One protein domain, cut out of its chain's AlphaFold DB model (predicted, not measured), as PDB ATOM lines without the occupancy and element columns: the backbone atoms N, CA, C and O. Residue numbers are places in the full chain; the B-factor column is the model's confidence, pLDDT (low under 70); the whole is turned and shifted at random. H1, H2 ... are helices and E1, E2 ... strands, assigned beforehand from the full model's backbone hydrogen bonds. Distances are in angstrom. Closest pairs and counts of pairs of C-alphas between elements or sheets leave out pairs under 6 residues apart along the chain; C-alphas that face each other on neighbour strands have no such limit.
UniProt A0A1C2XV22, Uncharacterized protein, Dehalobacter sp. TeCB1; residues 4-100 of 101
ATOM      1  N   TYR A   4      18.725  61.004 -25.658       95.50
ATOM      2  CA  TYR A   4      20.083  61.229 -25.179       95.50
ATOM      3  C   TYR A   4      20.759  59.898 -24.886       95.50
ATOM      4  O   TYR A   4      20.101  58.925 -24.523       95.50
ATOM      5  N   ARG A   5      22.085  59.865 -25.027       94.81
ATOM      6  CA  ARG A   5      22.881  58.669 -24.754       94.81
ATOM      7  C   ARG A   5      22.875  58.348 -23.263       94.81
ATOM      8  O   ARG A   5      23.140  59.223 -22.440       94.81
ATOM      9  N   VAL A   6      22.662  57.078 -22.939       94.12
ATOM     10  CA  VAL A   6      22.743  56.550 -21.575       94.12
ATOM     11  C   VAL A   6      24.059  55.795 -21.410       94.12
ATOM     12  O   VAL A   6      24.521  55.104 -22.320       94.12
ATOM     13  N   LYS A   7      24.716  55.939 -20.257       94.19
ATOM     14  CA  LYS A   7      25.915  55.148 -19.952       94.19
ATOM     15  C   LYS A   7      25.499  53.722 -19.593       94.19
ATOM     16  O   LYS A   7      24.606  53.543 -18.774       94.19
ATOM     17  N   LYS A   8      26.203  52.718 -20.127       93.31
ATOM     18  CA  LYS A   8      25.954  51.300 -19.813       93.31
ATOM     19  C   LYS A   8      25.998  51.018 -18.307       93.31
ATOM     20  O   LYS A   8      25.122  50.340 -17.793       93.31
ATOM     21  N   SER A   9      26.955  51.620 -17.597       93.19
ATOM     22  CA  SER A   9      27.074  51.481 -16.143       93.19
ATOM     23  C   SER A   9      25.834  51.975 -15.394       93.19
ATOM     24  O   SER A   9      25.476  51.393 -14.383       93.19
ATOM     25  N   VAL A  10      25.149  53.016 -15.881       94.31
ATOM     26  CA  VAL A  10      23.905  53.500 -15.259       94.31
ATOM     27  C   VAL A  10      22.795  52.463 -15.412       94.31
ATOM     28  O   VAL A  10      22.086  52.202 -14.449       94.31
ATOM     29  N   LEU A  11      22.685  51.830 -16.585       95.81
ATOM     30  CA  LEU A  11      21.703  50.767 -16.824       95.81
ATOM     31  C   LEU A  11      21.953  49.560 -15.913       95.81
ATOM     32  O   LEU A  11      21.041  49.110 -15.229       95.81
ATOM     33  N   GLU A  12      23.202  49.090 -15.851       94.31
ATOM     34  CA  GLU A  12      23.595  47.941 -15.024       94.31
ATOM     35  C   GLU A  12      23.354  48.195 -13.526       94.31
ATOM     36  O   GLU A  12      22.922  47.296 -12.806       94.31
ATOM     37  N   GLN A  13      23.623  49.410 -13.035       93.75
ATOM     38  CA  GLN A  13      23.385  49.744 -11.627       93.75
ATOM     39  C   GLN A  13      21.902  49.961 -11.317       93.75
ATOM     40  O   GLN A  13      21.437  49.519 -10.267       93.75
ATOM     41  N   ALA A  14      21.144  50.577 -12.226       94.19
ATOM     42  CA  ALA A  14      19.700  50.723 -12.074       94.19
ATOM     43  C   ALA A  14      18.999  49.354 -12.034       94.19
ATOM     44  O   ALA A  14      18.168  49.118 -11.161       94.19
ATOM     45  N   GLU A  15      19.387  48.418 -12.906       94.81
ATOM     46  CA  GLU A  15      18.878  47.040 -12.894       94.81
ATOM     47  C   GLU A  15      19.168  46.338 -11.558       94.81
ATOM     48  O   GLU A  15      18.272  45.759 -10.940       94.81
ATOM     49  N   ARG A  16      20.401  46.456 -11.050       91.19
ATOM     50  CA  ARG A  16      20.764  45.933  -9.723       91.19
ATOM     51  C   ARG A  16      19.931  46.563  -8.609       91.19
ATOM     52  O   ARG A  16      19.569  45.862  -7.665       91.19
ATOM     53  N   MET A  17      19.620  47.855  -8.710       91.56
ATOM     54  CA  MET A  17      18.783  48.537  -7.727       91.56
ATOM     55  C   MET A  17      17.338  48.041  -7.759       91.56
ATOM     56  O   MET A  17      16.772  47.766  -6.704       91.56
ATOM     57  N   ALA A  18      16.763  47.858  -8.951       92.94
ATOM     58  CA  ALA A  18      15.428  47.287  -9.104       92.94
ATOM     59  C   ALA A  18      15.344  45.889  -8.472       92.94
ATOM     60  O   ALA A  18      14.432  45.618  -7.697       92.94
ATOM     61  N   ASN A  19      16.342  45.037  -8.728       90.06
ATOM     62  CA  ASN A  19      16.407  43.698  -8.138       90.06
ATOM     63  C   ASN A  19      16.554  43.747  -6.611       90.06
ATOM     64  O   ASN A  19      15.974  42.924  -5.910       90.06
ATOM     65  N   LYS A  20      17.293  44.726  -6.073       87.88
ATOM     66  CA  LYS A  20      17.399  44.926  -4.621       87.88
ATOM     67  C   LYS A  20      16.059  45.335  -4.007       87.88
ATOM     68  O   LYS A  20      15.699  44.821  -2.951       87.88
ATOM     69  N   TRP A  21      15.330  46.245  -4.646       90.06
ATOM     70  CA  TRP A  21      14.005  46.661  -4.189       90.06
ATOM     71  C   TRP A  21      12.998  45.508  -4.207       90.06
ATOM     72  O   TRP A  21      12.324  45.271  -3.204       90.06
ATOM     73  N   GLU A  22      12.962  44.746  -5.300       90.06
ATOM     74  CA  GLU A  22      12.108  43.562  -5.442       90.06
ATOM     75  C   GLU A  22      12.442  42.506  -4.381       90.06
ATOM     76  O   GLU A  22      11.549  42.023  -3.688       90.06
ATOM     77  N   ALA A  23      13.729  42.222  -4.174       86.50
ATOM     78  CA  ALA A  23      14.191  41.285  -3.159       86.50
ATOM     79  C   ALA A  23      13.777  41.677  -1.735       86.50
ATOM     80  O   ALA A  23      13.364  40.825  -0.948       86.50
ATOM     81  N   ARG A  24      13.877  42.967  -1.390       85.38
ATOM     82  CA  ARG A  24      13.473  43.464  -0.068       85.38
ATOM     83  C   ARG A  24      11.976  43.291   0.170       85.38
ATOM     84  O   ARG A  24      11.590  42.897   1.266       85.38
ATOM     85  N   ALA A  25      11.155  43.553  -0.846       89.00
ATOM     86  CA  ALA A  25       9.718  43.337  -0.753       89.00
ATOM     87  C   ALA A  25       9.369  41.846  -0.674       89.00
ATOM     88  O   ALA A  25       8.574  41.433   0.165       89.00
ATOM     89  N   GLN A  26       9.995  41.026  -1.524       86.88
ATOM     90  CA  GLN A  26       9.781  39.583  -1.551       86.88
ATOM     91  C   GLN A  26      10.092  38.949  -0.199       86.88
ATOM     92  O   GLN A  26       9.321  38.125   0.281       86.88
ATOM     93  N   ALA A  27      11.183  39.363   0.436       84.06
ATOM     94  CA  ALA A  27      11.536  38.862   1.747       84.06
ATOM     95  C   ALA A  27      10.483  39.160   2.823       84.06
ATOM     96  O   ALA A  27      10.204  38.284   3.634       84.06
ATOM     97  N   PHE A  28       9.857  40.344   2.801       86.00
ATOM     98  CA  PHE A  28       8.743  40.644   3.704       86.00
ATOM     99  C   PHE A  28       7.566  39.687   3.463       86.00
ATOM    100  O   PHE A  28       7.116  39.014   4.388       86.00
ATOM    101  N   PHE A  29       7.112  39.557   2.211       83.81
ATOM    102  CA  PHE A  29       5.965  38.703   1.873       83.81
ATOM    103  C   PHE A  29       6.224  37.205   2.078       83.81
ATOM    104  O   PHE A  29       5.282  36.440   2.277       83.81
ATOM    105  N   GLN A  30       7.485  36.775   2.027       84.31
ATOM    106  CA  GLN A  30       7.883  35.393   2.298       84.31
ATOM    107  C   GLN A  30       8.249  35.144   3.768       84.31
ATOM    108  O   GLN A  30       8.509  33.997   4.129       84.31
ATOM    109  N   GLY A  31       8.250  36.182   4.612       78.38
ATOM    110  CA  GLY A  31       8.605  36.081   6.027       78.38
ATOM    111  C   GLY A  31      10.065  35.690   6.268       78.38
ATOM    112  O   GLY A  31      10.343  34.979   7.227       78.38
ATOM    113  N   TRP A  32      10.980  36.092   5.382       77.31
ATOM    114  CA  TRP A  32      12.407  35.785   5.503       77.31
ATOM    115  C   TRP A  32      13.067  36.597   6.611       77.31
ATOM    116  O   TRP A  32      12.877  37.813   6.710       77.31
ATOM    117  N   GLU A  33      13.920  35.935   7.386       69.56
ATOM    118  CA  GLU A  33      14.742  36.589   8.400       69.56
ATOM    119  C   GLU A  33      15.973  37.278   7.782       69.56
ATOM    120  O   GLU A  33      16.428  36.915   6.688       69.56
ATOM    121  N   PRO A  34      16.577  38.261   8.478       64.19
ATOM    122  CA  PRO A  34      17.784  38.898   8.004       64.19
ATOM    123  C   PRO A  34      18.965  37.981   7.706       64.19
ATOM    124  O   PRO A  34      19.540  37.367   8.597       64.19
ATOM    125  N   GLY A  35      19.364  37.957   6.432       59.59
ATOM    126  CA  GLY A  35      20.439  37.111   5.911       59.59
ATOM    127  C   GLY A  35      19.951  35.827   5.234       59.59
ATOM    128  O   GLY A  35      20.759  35.134   4.611       59.59
ATOM    129  N   GLU A  36      18.652  35.526   5.283       60.41
ATOM    130  CA  GLU A  36      18.060  34.446   4.494       60.41
ATOM    131  C   GLU A  36      17.923  34.835   3.012       60.41
ATOM    132  O   GLU A  36      17.783  36.005   2.649       60.41
ATOM    133  N   GLY A  37      18.026  33.838   2.126       57.44
ATOM    134  CA  GLY A  37      17.899  34.032   0.678       57.44
ATOM    135  C   GLY A  37      19.151  34.552  -0.041       57.44
ATOM    136  O   GLY A  37      19.107  34.752  -1.251       57.44
ATOM    137  N   GLY A  38      20.283  34.743   0.654       57.44
ATOM    138  CA  GLY A  38      21.566  35.120   0.032       57.44
ATOM    139  C   GLY A  38      21.643  36.576  -0.443       57.44
ATOM    140  O   GLY A  38      22.514  36.929  -1.239       57.44
ATOM    141  N   ILE A  39      20.737  37.425   0.038       56.38
ATOM    142  CA  ILE A  39      20.644  38.828  -0.352       56.38
ATOM    143  C   ILE A  39      21.154  39.675   0.813       56.38
ATOM    144  O   ILE A  39      20.773  39.470   1.961       56.38
ATOM    145  N   ALA A  40      22.034  40.631   0.518       57.31
ATOM    146  CA  ALA A  40      22.466  41.643   1.474       57.31
ATOM    147  C   ALA A  40      21.281  42.573   1.781       57.31
ATOM    148  O   ALA A  40      21.033  43.572   1.107       57.31
ATOM    149  N   THR A  41      20.491  42.184   2.765       55.56
ATOM    150  CA  THR A  41      19.151  42.702   3.050       55.56
ATOM    151  C   THR A  41      19.114  43.654   4.236       55.56
ATOM    152  O   THR A  41      18.071  43.880   4.847       55.56
ATOM    153  N   VAL A  42      20.251  44.263   4.565       52.94
ATOM    154  CA  VAL A  42      20.282  45.363   5.529       52.94
ATOM    155  C   VAL A  42      19.224  46.394   5.117       52.94
ATOM    156  O   VAL A  42      19.273  46.957   4.018       52.94
ATOM    157  N   GLY A  43      18.216  46.560   5.981       58.25
ATOM    158  CA  GLY A  43      17.039  47.393   5.738       58.25
ATOM    159  C   GLY A  43      15.890  46.720   4.973       58.25
ATOM    160  O   GLY A  43      15.375  47.343   4.048       58.25
ATOM    161  N   TYR A  44      15.495  45.485   5.321       64.12
ATOM    162  CA  TYR A  44      14.212  44.912   4.872       64.12
ATOM    163  C   TYR A  44      13.063  45.900   5.052       64.12
ATOM    164  O   TYR A  44      13.052  46.673   6.014       64.12
ATOM    165  N   CYS A  45      12.086  45.810   4.152       76.44
ATOM    166  CA  CYS A  45      10.787  46.435   4.346       76.44
ATOM    167  C   CYS A  45      10.149  45.738   5.575       76.44
ATOM    168  O   CYS A  45      10.105  44.509   5.640       76.44
ATOM    169  N   LYS A  46       9.774  46.502   6.604       79.12
ATOM    170  CA  LYS A  46       9.319  46.012   7.923       79.12
ATOM    171  C   LYS A  46       7.804  45.958   8.048       79.12
ATOM    172  O   LYS A  46       7.280  45.354   8.982       79.12
ATOM    173  N   THR A  47       7.116  46.635   7.142       87.06
ATOM    174  CA  THR A  47       5.663  46.710   7.075       87.06
ATOM    175  C   THR A  47       5.205  46.393   5.660       87.06
ATOM    176  O   THR A  47       5.984  46.464   4.707       87.06
ATOM    177  N   GLU A  48       3.922  46.072   5.526       89.38
ATOM    178  CA  GLU A  48       3.285  45.850   4.228       89.38
ATOM    179  C   GLU A  48       3.385  47.100   3.343       89.38
ATOM    180  O   GLU A  48       3.851  47.002   2.212       89.38
ATOM    181  N   ASP A  49       3.111  48.287   3.898       90.12
ATOM    182  CA  ASP A  49       3.268  49.569   3.196       90.12
ATOM    183  C   ASP A  49       4.696  49.783   2.667       90.12
ATOM    184  O   ASP A  49       4.904  50.260   1.546       90.12
ATOM    185  N   GLU A  50       5.712  49.433   3.467       88.31
ATOM    186  CA  GLU A  50       7.101  49.511   3.024       88.31
ATOM    187  C   GLU A  50       7.364  48.502   1.902       88.31
ATOM    188  O   GLU A  50       8.016  48.857   0.923       88.31
ATOM    189  N   ALA A  51       6.849  47.273   2.001       89.31
ATOM    190  CA  ALA A  51       7.048  46.235   0.993       89.31
ATOM    191  C   ALA A  51       6.375  46.581  -0.346       89.31
ATOM    192  O   ALA A  51       6.988  46.417  -1.405       89.31
ATOM    193  N   GLU A  52       5.164  47.136  -0.317       92.38
ATOM    194  CA  GLU A  52       4.486  47.655  -1.509       92.38
ATOM    195  C   GLU A  52       5.239  48.843  -2.122       92.38
ATOM    196  O   GLU A  52       5.382  48.943  -3.344       92.38
ATOM    197  N   SER A  53       5.762  49.746  -1.286       91.44
ATOM    198  CA  SER A  53       6.610  50.851  -1.743       91.44
ATOM    199  C   SER A  53       7.886  50.329  -2.411       91.44
ATOM    200  O   SER A  53       8.226  50.762  -3.514       91.44
ATOM    201  N   CYS A  54       8.548  49.344  -1.797       90.12
ATOM    202  CA  CYS A  54       9.710  48.651  -2.343       90.12
ATOM    203  C   CYS A  54       9.384  48.047  -3.734       90.12
ATOM    204  O   CYS A  54      10.104  48.311  -4.699       90.12
ATOM    205  N   GLN A  55       8.266  47.323  -3.883       92.75
ATOM    206  CA  GLN A  55       7.809  46.806  -5.188       92.75
ATOM    207  C   GLN A  55       7.589  47.922  -6.211       92.75
ATOM    208  O   GLN A  55       8.098  47.844  -7.331       92.75
ATOM    209  N   ARG A  56       6.909  49.000  -5.817       94.44
ATOM    210  CA  ARG A  56       6.635  50.138  -6.702       94.44
ATOM    211  C   ARG A  56       7.917  50.802  -7.203       94.44
ATOM    212  O   ARG A  56       7.995  51.175  -8.372       94.44
ATOM    213  N   GLN A  57       8.935  50.940  -6.352       93.44
ATOM    214  CA  GLN A  57      10.239  51.462  -6.771       93.44
ATOM    215  C   GLN A  57      10.907  50.542  -7.800       93.44
ATOM    216  O   GLN A  57      11.414  51.023  -8.816       93.44
ATOM    217  N   ALA A  58      10.867  49.221  -7.585       94.25
ATOM    218  CA  ALA A  58      11.384  48.256  -8.555       94.25
ATOM    219  C   ALA A  58      10.671  48.381  -9.914       94.25
ATOM    220  O   ALA A  58      11.331  48.429 -10.954       94.25
ATOM    221  N   GLU A  59       9.342  48.501  -9.911       96.81
ATOM    222  CA  GLU A  59       8.533  48.672 -11.122       96.81
ATOM    223  C   GLU A  59       8.843  49.972 -11.868       96.81
ATOM    224  O   GLU A  59       9.014  49.944 -13.087       96.81
ATOM    225  N   ILE A  60       8.978  51.103 -11.164       97.31
ATOM    226  CA  ILE A  60       9.339  52.396 -11.773       97.31
ATOM    227  C   ILE A  60      10.664  52.276 -12.534       97.31
ATOM    228  O   ILE A  60      10.769  52.722 -13.679       97.31
ATOM    229  N   ILE A  61      11.667  51.648 -11.917       97.19
ATOM    230  CA  ILE A  61      12.982  51.469 -12.537       97.19
ATOM    231  C   ILE A  61      12.890  50.508 -13.729       97.19
ATOM    232  O   ILE A  61      13.459  50.794 -14.783       97.19
ATOM    233  N   ARG A  62      12.153  49.397 -13.604       96.88
ATOM    234  CA  ARG A  62      11.971  48.423 -14.697       96.88
ATOM    235  C   ARG A  62      11.252  49.025 -15.896       96.88
ATOM    236  O   ARG A  62      11.707  48.839 -17.021       96.88
ATOM    237  N   ASN A  63      10.204  49.810 -15.668       97.62
ATOM    238  CA  ASN A  63       9.509  50.525 -16.735       97.62
ATOM    239  C   ASN A  63      10.445  51.524 -17.432       97.62
ATOM    240  O   ASN A  63      10.515  51.543 -18.658       97.62
ATOM    241  N   ALA A  64      11.252  52.269 -16.669       96.62
ATOM    242  CA  ALA A  64      12.256  53.165 -17.239       96.62
ATOM    243  C   ALA A  64      13.325  52.412 -18.060       96.62
ATOM    244  O   ALA A  64      13.739  52.902 -19.111       96.62
ATOM    245  N   LEU A  65      13.756  51.220 -17.629       96.62
ATOM    246  CA  LEU A  65      14.687  50.374 -18.388       96.62
ATOM    247  C   LEU A  65      14.082  49.903 -19.722       96.62
ATOM    248  O   LEU A  65      14.787  49.906 -20.730       96.62
ATOM    249  N   LEU A  66      12.792  49.552 -19.751       96.81
ATOM    250  CA  LEU A  66      12.085  49.134 -20.972       96.81
ATOM    251  C   LEU A  66      11.942  50.264 -22.005       96.81
ATOM    252  O   LEU A  66      11.858  49.998 -23.203       96.81
ATOM    253  N   GLU A  67      11.943  51.521 -21.562       96.06
ATOM    254  CA  GLU A  67      11.917  52.693 -22.447       96.06
ATOM    255  C   GLU A  67      13.288  53.030 -23.068       96.06
ATOM    256  O   GLU A  67      13.384  53.902 -23.942       96.06
ATOM    257  N   VAL A  68      14.365  52.358 -22.645       95.38
ATOM    258  CA  VAL A  68      15.691  52.512 -23.252       95.38
ATOM    259  C   VAL A  68      15.726  51.770 -24.585       95.38
ATOM    260  O   VAL A  68      15.420  50.587 -24.684       95.38
ATOM    261  N   THR A  69      16.147  52.473 -25.633       94.38
ATOM    262  CA  THR A  69      16.177  51.962 -27.008       94.38
ATOM    263  C   THR A  69      17.563  52.129 -27.626       94.38
ATOM    264  O   THR A  69      18.479  52.682 -27.017       94.38
ATOM    265  N   GLY A  70      17.733  51.649 -28.858       91.69
ATOM    266  CA  GLY A  70      19.000  51.726 -29.579       91.69
ATOM    267  C   GLY A  70      19.932  50.543 -29.300       91.69
ATOM    268  O   GLY A  70      19.591  49.622 -28.558       91.69
ATOM    269  N   PRO A  71      21.106  50.517 -29.947       90.50
ATOM    270  CA  PRO A  71      22.034  49.401 -29.830       90.50
ATOM    271  C   PRO A  71      22.735  49.384 -28.466       90.50
ATOM    272  O   PRO A  71      22.997  50.428 -27.875       90.50
ATOM    273  N   VAL A  72      23.152  48.198 -28.013       85.56
ATOM    274  CA  VAL A  72      23.792  47.969 -26.696       85.56
ATOM    275  C   VAL A  72      25.008  48.875 -26.430       85.56
ATOM    276  O   VAL A  72      25.268  49.257 -25.291       85.56
ATOM    277  N   PHE A  73      25.761  49.256 -27.467       88.12
ATOM    278  CA  PHE A  73      26.941  50.127 -27.352       88.12
ATOM    279  C   PHE A  73      26.616  51.637 -27.370       88.12
ATOM    280  O   PHE A  73      27.468  52.477 -27.046       88.12
ATOM    281  N   ALA A  74      25.390  52.003 -27.746       92.81
ATOM    282  CA  ALA A  74      24.898  53.377 -27.754       92.81
ATOM    283  C   ALA A  74      23.399  53.430 -27.393       92.81
ATOM    284  O   ALA A  74      22.593  53.865 -28.217       92.81
ATOM    285  N   PRO A  75      23.024  53.004 -26.172       95.50
ATOM    286  CA  PRO A  75      21.642  53.056 -25.727       95.50
ATOM    287  C   PRO A  75      21.204  54.511 -25.550       95.50
ATOM    288  O   PRO A  75      21.996  55.373 -25.142       95.50
ATOM    289  N   VAL A  76      19.941  54.783 -25.855       96.50
ATOM    290  CA  VAL A  76      19.344  56.116 -25.817       96.50
ATOM    291  C   VAL A  76      17.967  56.095 -25.160       96.50
ATOM    292  O   VAL A  76      17.210  55.136 -25.296       96.50
ATOM    293  N   ALA A  77      17.630  57.171 -24.454       96.69
ATOM    294  CA  ALA A  77      16.324  57.349 -23.821       96.69
ATOM    295  C   ALA A  77      15.962  58.838 -23.693       96.69
ATOM    296  O   ALA A  77      16.772  59.720 -23.996       96.69
ATOM    297  N   SER A  78      14.732  59.134 -23.261       97.19
ATOM    298  CA  SER A  78      14.332  60.504 -22.919       97.19
ATOM    299  C   SER A  78      15.066  60.995 -21.662       97.19
ATOM    300  O   SER A  78      15.530  60.198 -20.847       97.19
ATOM    301  N   TRP A  79      15.159  62.315 -21.471       95.06
ATOM    302  CA  TRP A  79      15.803  62.874 -20.275       95.06
ATOM    303  C   TRP A  79      15.150  62.402 -18.968       95.06
ATOM    304  O   TRP A  79      15.852  62.091 -18.011       95.06
ATOM    305  N   ASN A  80      13.818  62.293 -18.943       96.56
ATOM    306  CA  ASN A  80      13.080  61.844 -17.762       96.56
ATOM    307  C   ASN A  80      13.454  60.405 -17.385       96.56
ATOM    308  O   ASN A  80      13.735  60.132 -16.222       96.56
ATOM    309  N   VAL A  81      13.540  59.513 -18.376       97.06
ATOM    310  CA  VAL A  81      13.993  58.127 -18.177       97.06
ATOM    311  C   VAL A  81      15.427  58.102 -17.647       97.06
ATOM    312  O   VAL A  81      15.724  57.406 -16.680       97.06
ATOM    313  N   ILE A  82      16.320  58.915 -18.215       96.00
ATOM    314  CA  ILE A  82      17.720  58.986 -17.770       96.00
ATOM    315  C   ILE A  82      17.833  59.469 -16.327       96.00
ATOM    316  O   ILE A  82      18.661  58.941 -15.586       96.00
ATOM    317  N   ALA A  83      17.018  60.442 -15.919       96.62
ATOM    318  CA  ALA A  83      17.003  60.935 -14.548       96.62
ATOM    319  C   ALA A  83      16.583  59.836 -13.557       96.62
ATOM    320  O   ALA A  83      17.263  59.646 -12.550       96.62
ATOM    321  N   ILE A  84      15.536  59.062 -13.876       97.50
ATOM    322  CA  ILE A  84      15.088  57.921 -13.057       97.50
ATOM    323  C   ILE A  84      16.220  56.897 -12.900       97.50
ATOM    324  O   ILE A  84      16.590  56.542 -11.782       97.50
ATOM    325  N   LEU A  85      16.820  56.470 -14.015       97.19
ATOM    326  CA  LEU A  85      17.868  55.444 -14.010       97.19
ATOM    327  C   LEU A  85      19.150  55.922 -13.317       97.19
ATOM    328  O   LEU A  85      19.798  55.157 -12.604       97.19
ATOM    329  N   SER A  86      19.510  57.196 -13.486       95.56
ATOM    330  CA  SER A  86      20.688  57.778 -12.830       95.56
ATOM    331  C   SER A  86      20.500  57.879 -11.318       95.56
ATOM    332  O   SER A  86      21.427  57.567 -10.574       95.56
ATOM    333  N   ASN A  87      19.304  58.256 -10.856       95.56
ATOM    334  CA  ASN A  87      18.988  58.295  -9.429       95.56
ATOM    335  C   ASN A  87      19.028  56.895  -8.805       95.56
ATOM    336  O   ASN A  87      19.657  56.721  -7.764       95.56
ATOM    337  N   ALA A  88      18.447  55.892  -9.472       92.56
ATOM    338  CA  ALA A  88      18.486  54.502  -9.016       92.56
ATOM    339  C   ALA A  88      19.925  53.965  -8.897       92.56
ATOM    340  O   ALA A  88      20.264  53.287  -7.929       92.56
ATOM    341  N   ALA A  89      20.793  54.303  -9.856       91.69
ATOM    342  CA  ALA A  89      22.202  53.927  -9.807       91.69
ATOM    343  C   ALA A  89      22.932  54.534  -8.591       91.69
ATOM    344  O   ALA A  89      23.677  53.830  -7.913       91.69
ATOM    345  N   VAL A  90      22.691  55.815  -8.287       89.62
ATOM    346  CA  VAL A  90      23.288  56.492  -7.119       89.62
ATOM    347  C   VAL A  90      22.757  55.916  -5.805       89.62
ATOM    348  O   VAL A  90      23.531  55.664  -4.882       89.62
ATOM    349  N   GLU A  91      21.449  55.680  -5.714       86.25
ATOM    350  CA  GLU A  91      20.819  55.109  -4.521       86.25
ATOM    351  C   GLU A  91      21.387  53.729  -4.178       86.25
ATOM    352  O   GLU A  91      21.675  53.439  -3.013       86.25
ATOM    353  N   ARG A  92      21.631  52.900  -5.196       82.56
ATOM    354  CA  ARG A  92      22.288  51.605  -5.024       82.56
ATOM    355  C   ARG A  92      23.647  51.749  -4.363       82.56
ATOM    356  O   ARG A  92      23.927  51.008  -3.422       82.56
ATOM    357  N   ASP A  93      24.471  52.666  -4.860       78.62
ATOM    358  CA  ASP A  93      25.824  52.872  -4.345       78.62
ATOM    359  C   ASP A  93      25.795  53.369  -2.893       78.62
ATOM    360  O   ASP A  93      26.601  52.925  -2.077       78.62
ATOM    361  N   ILE A  94      24.822  54.214  -2.535       79.94
ATOM    362  CA  ILE A  94      24.599  54.654  -1.149       79.94
ATOM    363  C   ILE A  94      24.215  53.470  -0.252       79.94
ATOM    364  O   ILE A  94      24.762  53.318   0.842       79.94
ATOM    365  N   LEU A  95      23.290  52.619  -0.701       72.62
ATOM    366  CA  LEU A  95      22.860  51.450   0.067       72.62
ATOM    367  C   LEU A  95      23.986  50.428   0.244       72.62
ATOM    368  O   LEU A  95      24.138  49.894   1.339       72.62
ATOM    369  N   ASP A  96      24.784  50.180  -0.795       70.38
ATOM    370  CA  ASP A  96      25.958  49.301  -0.705       70.38
ATOM    371  C   ASP A  96      27.036  49.891   0.217       70.38
ATOM    372  O   ASP A  96      27.611  49.174   1.031       70.38
ATOM    373  N   ALA A  97      27.279  51.204   0.168       69.69
ATOM    374  CA  ALA A  97      28.231  51.856   1.069       69.69
ATOM    375  C   ALA A  97      27.797  51.797   2.544       69.69
ATOM    376  O   ALA A  97      28.645  51.706   3.432       69.69
ATOM    377  N   ASN A  98      26.489  51.834   2.812       65.88
ATOM    378  CA  ASN A  98      25.938  51.717   4.164       65.88
ATOM    379  C   ASN A  98      25.880  50.269   4.679       65.88
ATOM    380  O   ASN A  98      25.771  50.070   5.881       65.88
ATOM    381  N   LEU A  99      25.975  49.270   3.799       58.12
ATOM    382  CA  LEU A  99      26.035  47.842   4.145       58.12
ATOM    383  C   LEU A  99      27.379  47.422   4.766       58.12
ATOM    384  O   LEU A  99      27.458  46.383   5.415       58.12
ATOM    385  N   HIS A 100      28.433  48.209   4.544       50.78
ATOM    386  CA  HIS A 100      29.800  47.928   4.994       50.78
ATOM    387  C   HIS A 100      30.236  48.752   6.221       50.78
ATOM    388  O   HIS A 100      31.419  48.745   6.562       50.78
TER     389      HIS A 100
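Overview. This is residues 4 to 100 of the 101 residues of an uncharacterized protein of Dehalobacter sp. TeCB1 (UniProt A0A1C2XV22). The model is a long helical hairpin, H1 and H2, with a third helix, H3, packed obliquely across the part of it where H1 begins and H2 ends. At that same end a very short pairing joins residues 4 to 5 to E1, while a long loop, residues 31 to 47, links the helices at the other end. The printed part has 97 residues with three named helices and one named strand, in the order H1, H2, E1, H3, and its class is mostly helix. It is compact, with a radius of gyration of the C-alphas of 14.2 A, and elongated, spanning 41 by 26 by 18 A.

Along the chain. H1, the longest helix, is residues 8 to 30, 32.7 A from C-alpha 8 at (25.954, 51.300, -19.813) to C-alpha 30. H2 is residues 48 to 66, 26.9 A. E1 is residues 76 to 78, 7.3 A. H3 is residues 79 to 99, 30.4 A, ending at C-alpha 99 at (26.035, 47.842, 4.145).

Arrangement. H1 and H2 form a helical hairpin and touch, at a shallow tilt of 28 degrees, opposite ways; their closest C-alphas, of Ala 18 and Ala 58, are 4.2 A apart. H1 touches H3 with residues 10 to 18 alone, at a steep tilt of 63 degrees, the same way; the closest C-alphas, of Ala 14 and Ala 89, are 4.7 A apart. H2 touches H3 with residues 61 to 65 alone, at a steep tilt of 50 degrees, opposite ways; the closest C-alphas, of Ala 64 and Val 81, are 5.3 A apart. Residues 4 to 5 pair antiparallel with residues 76 to 77 of E1, which pairs with no named strand. E1 is apart from H1 and H2 and meets H3 only through their link. In H1, H2 and H3 every O i to N i+4 pair is within hydrogen-bond range.

Size, cuts and confidence. The two C-alphas farthest apart, of Tyr 4 and Glu 33, are 42.0 A apart. The printed part has no cut. The link from H1 to H2 is long, 17 residues. Mean pLDDT of the printed part is 85.8; residues 33 to 44 and 97 to 100 are under 70.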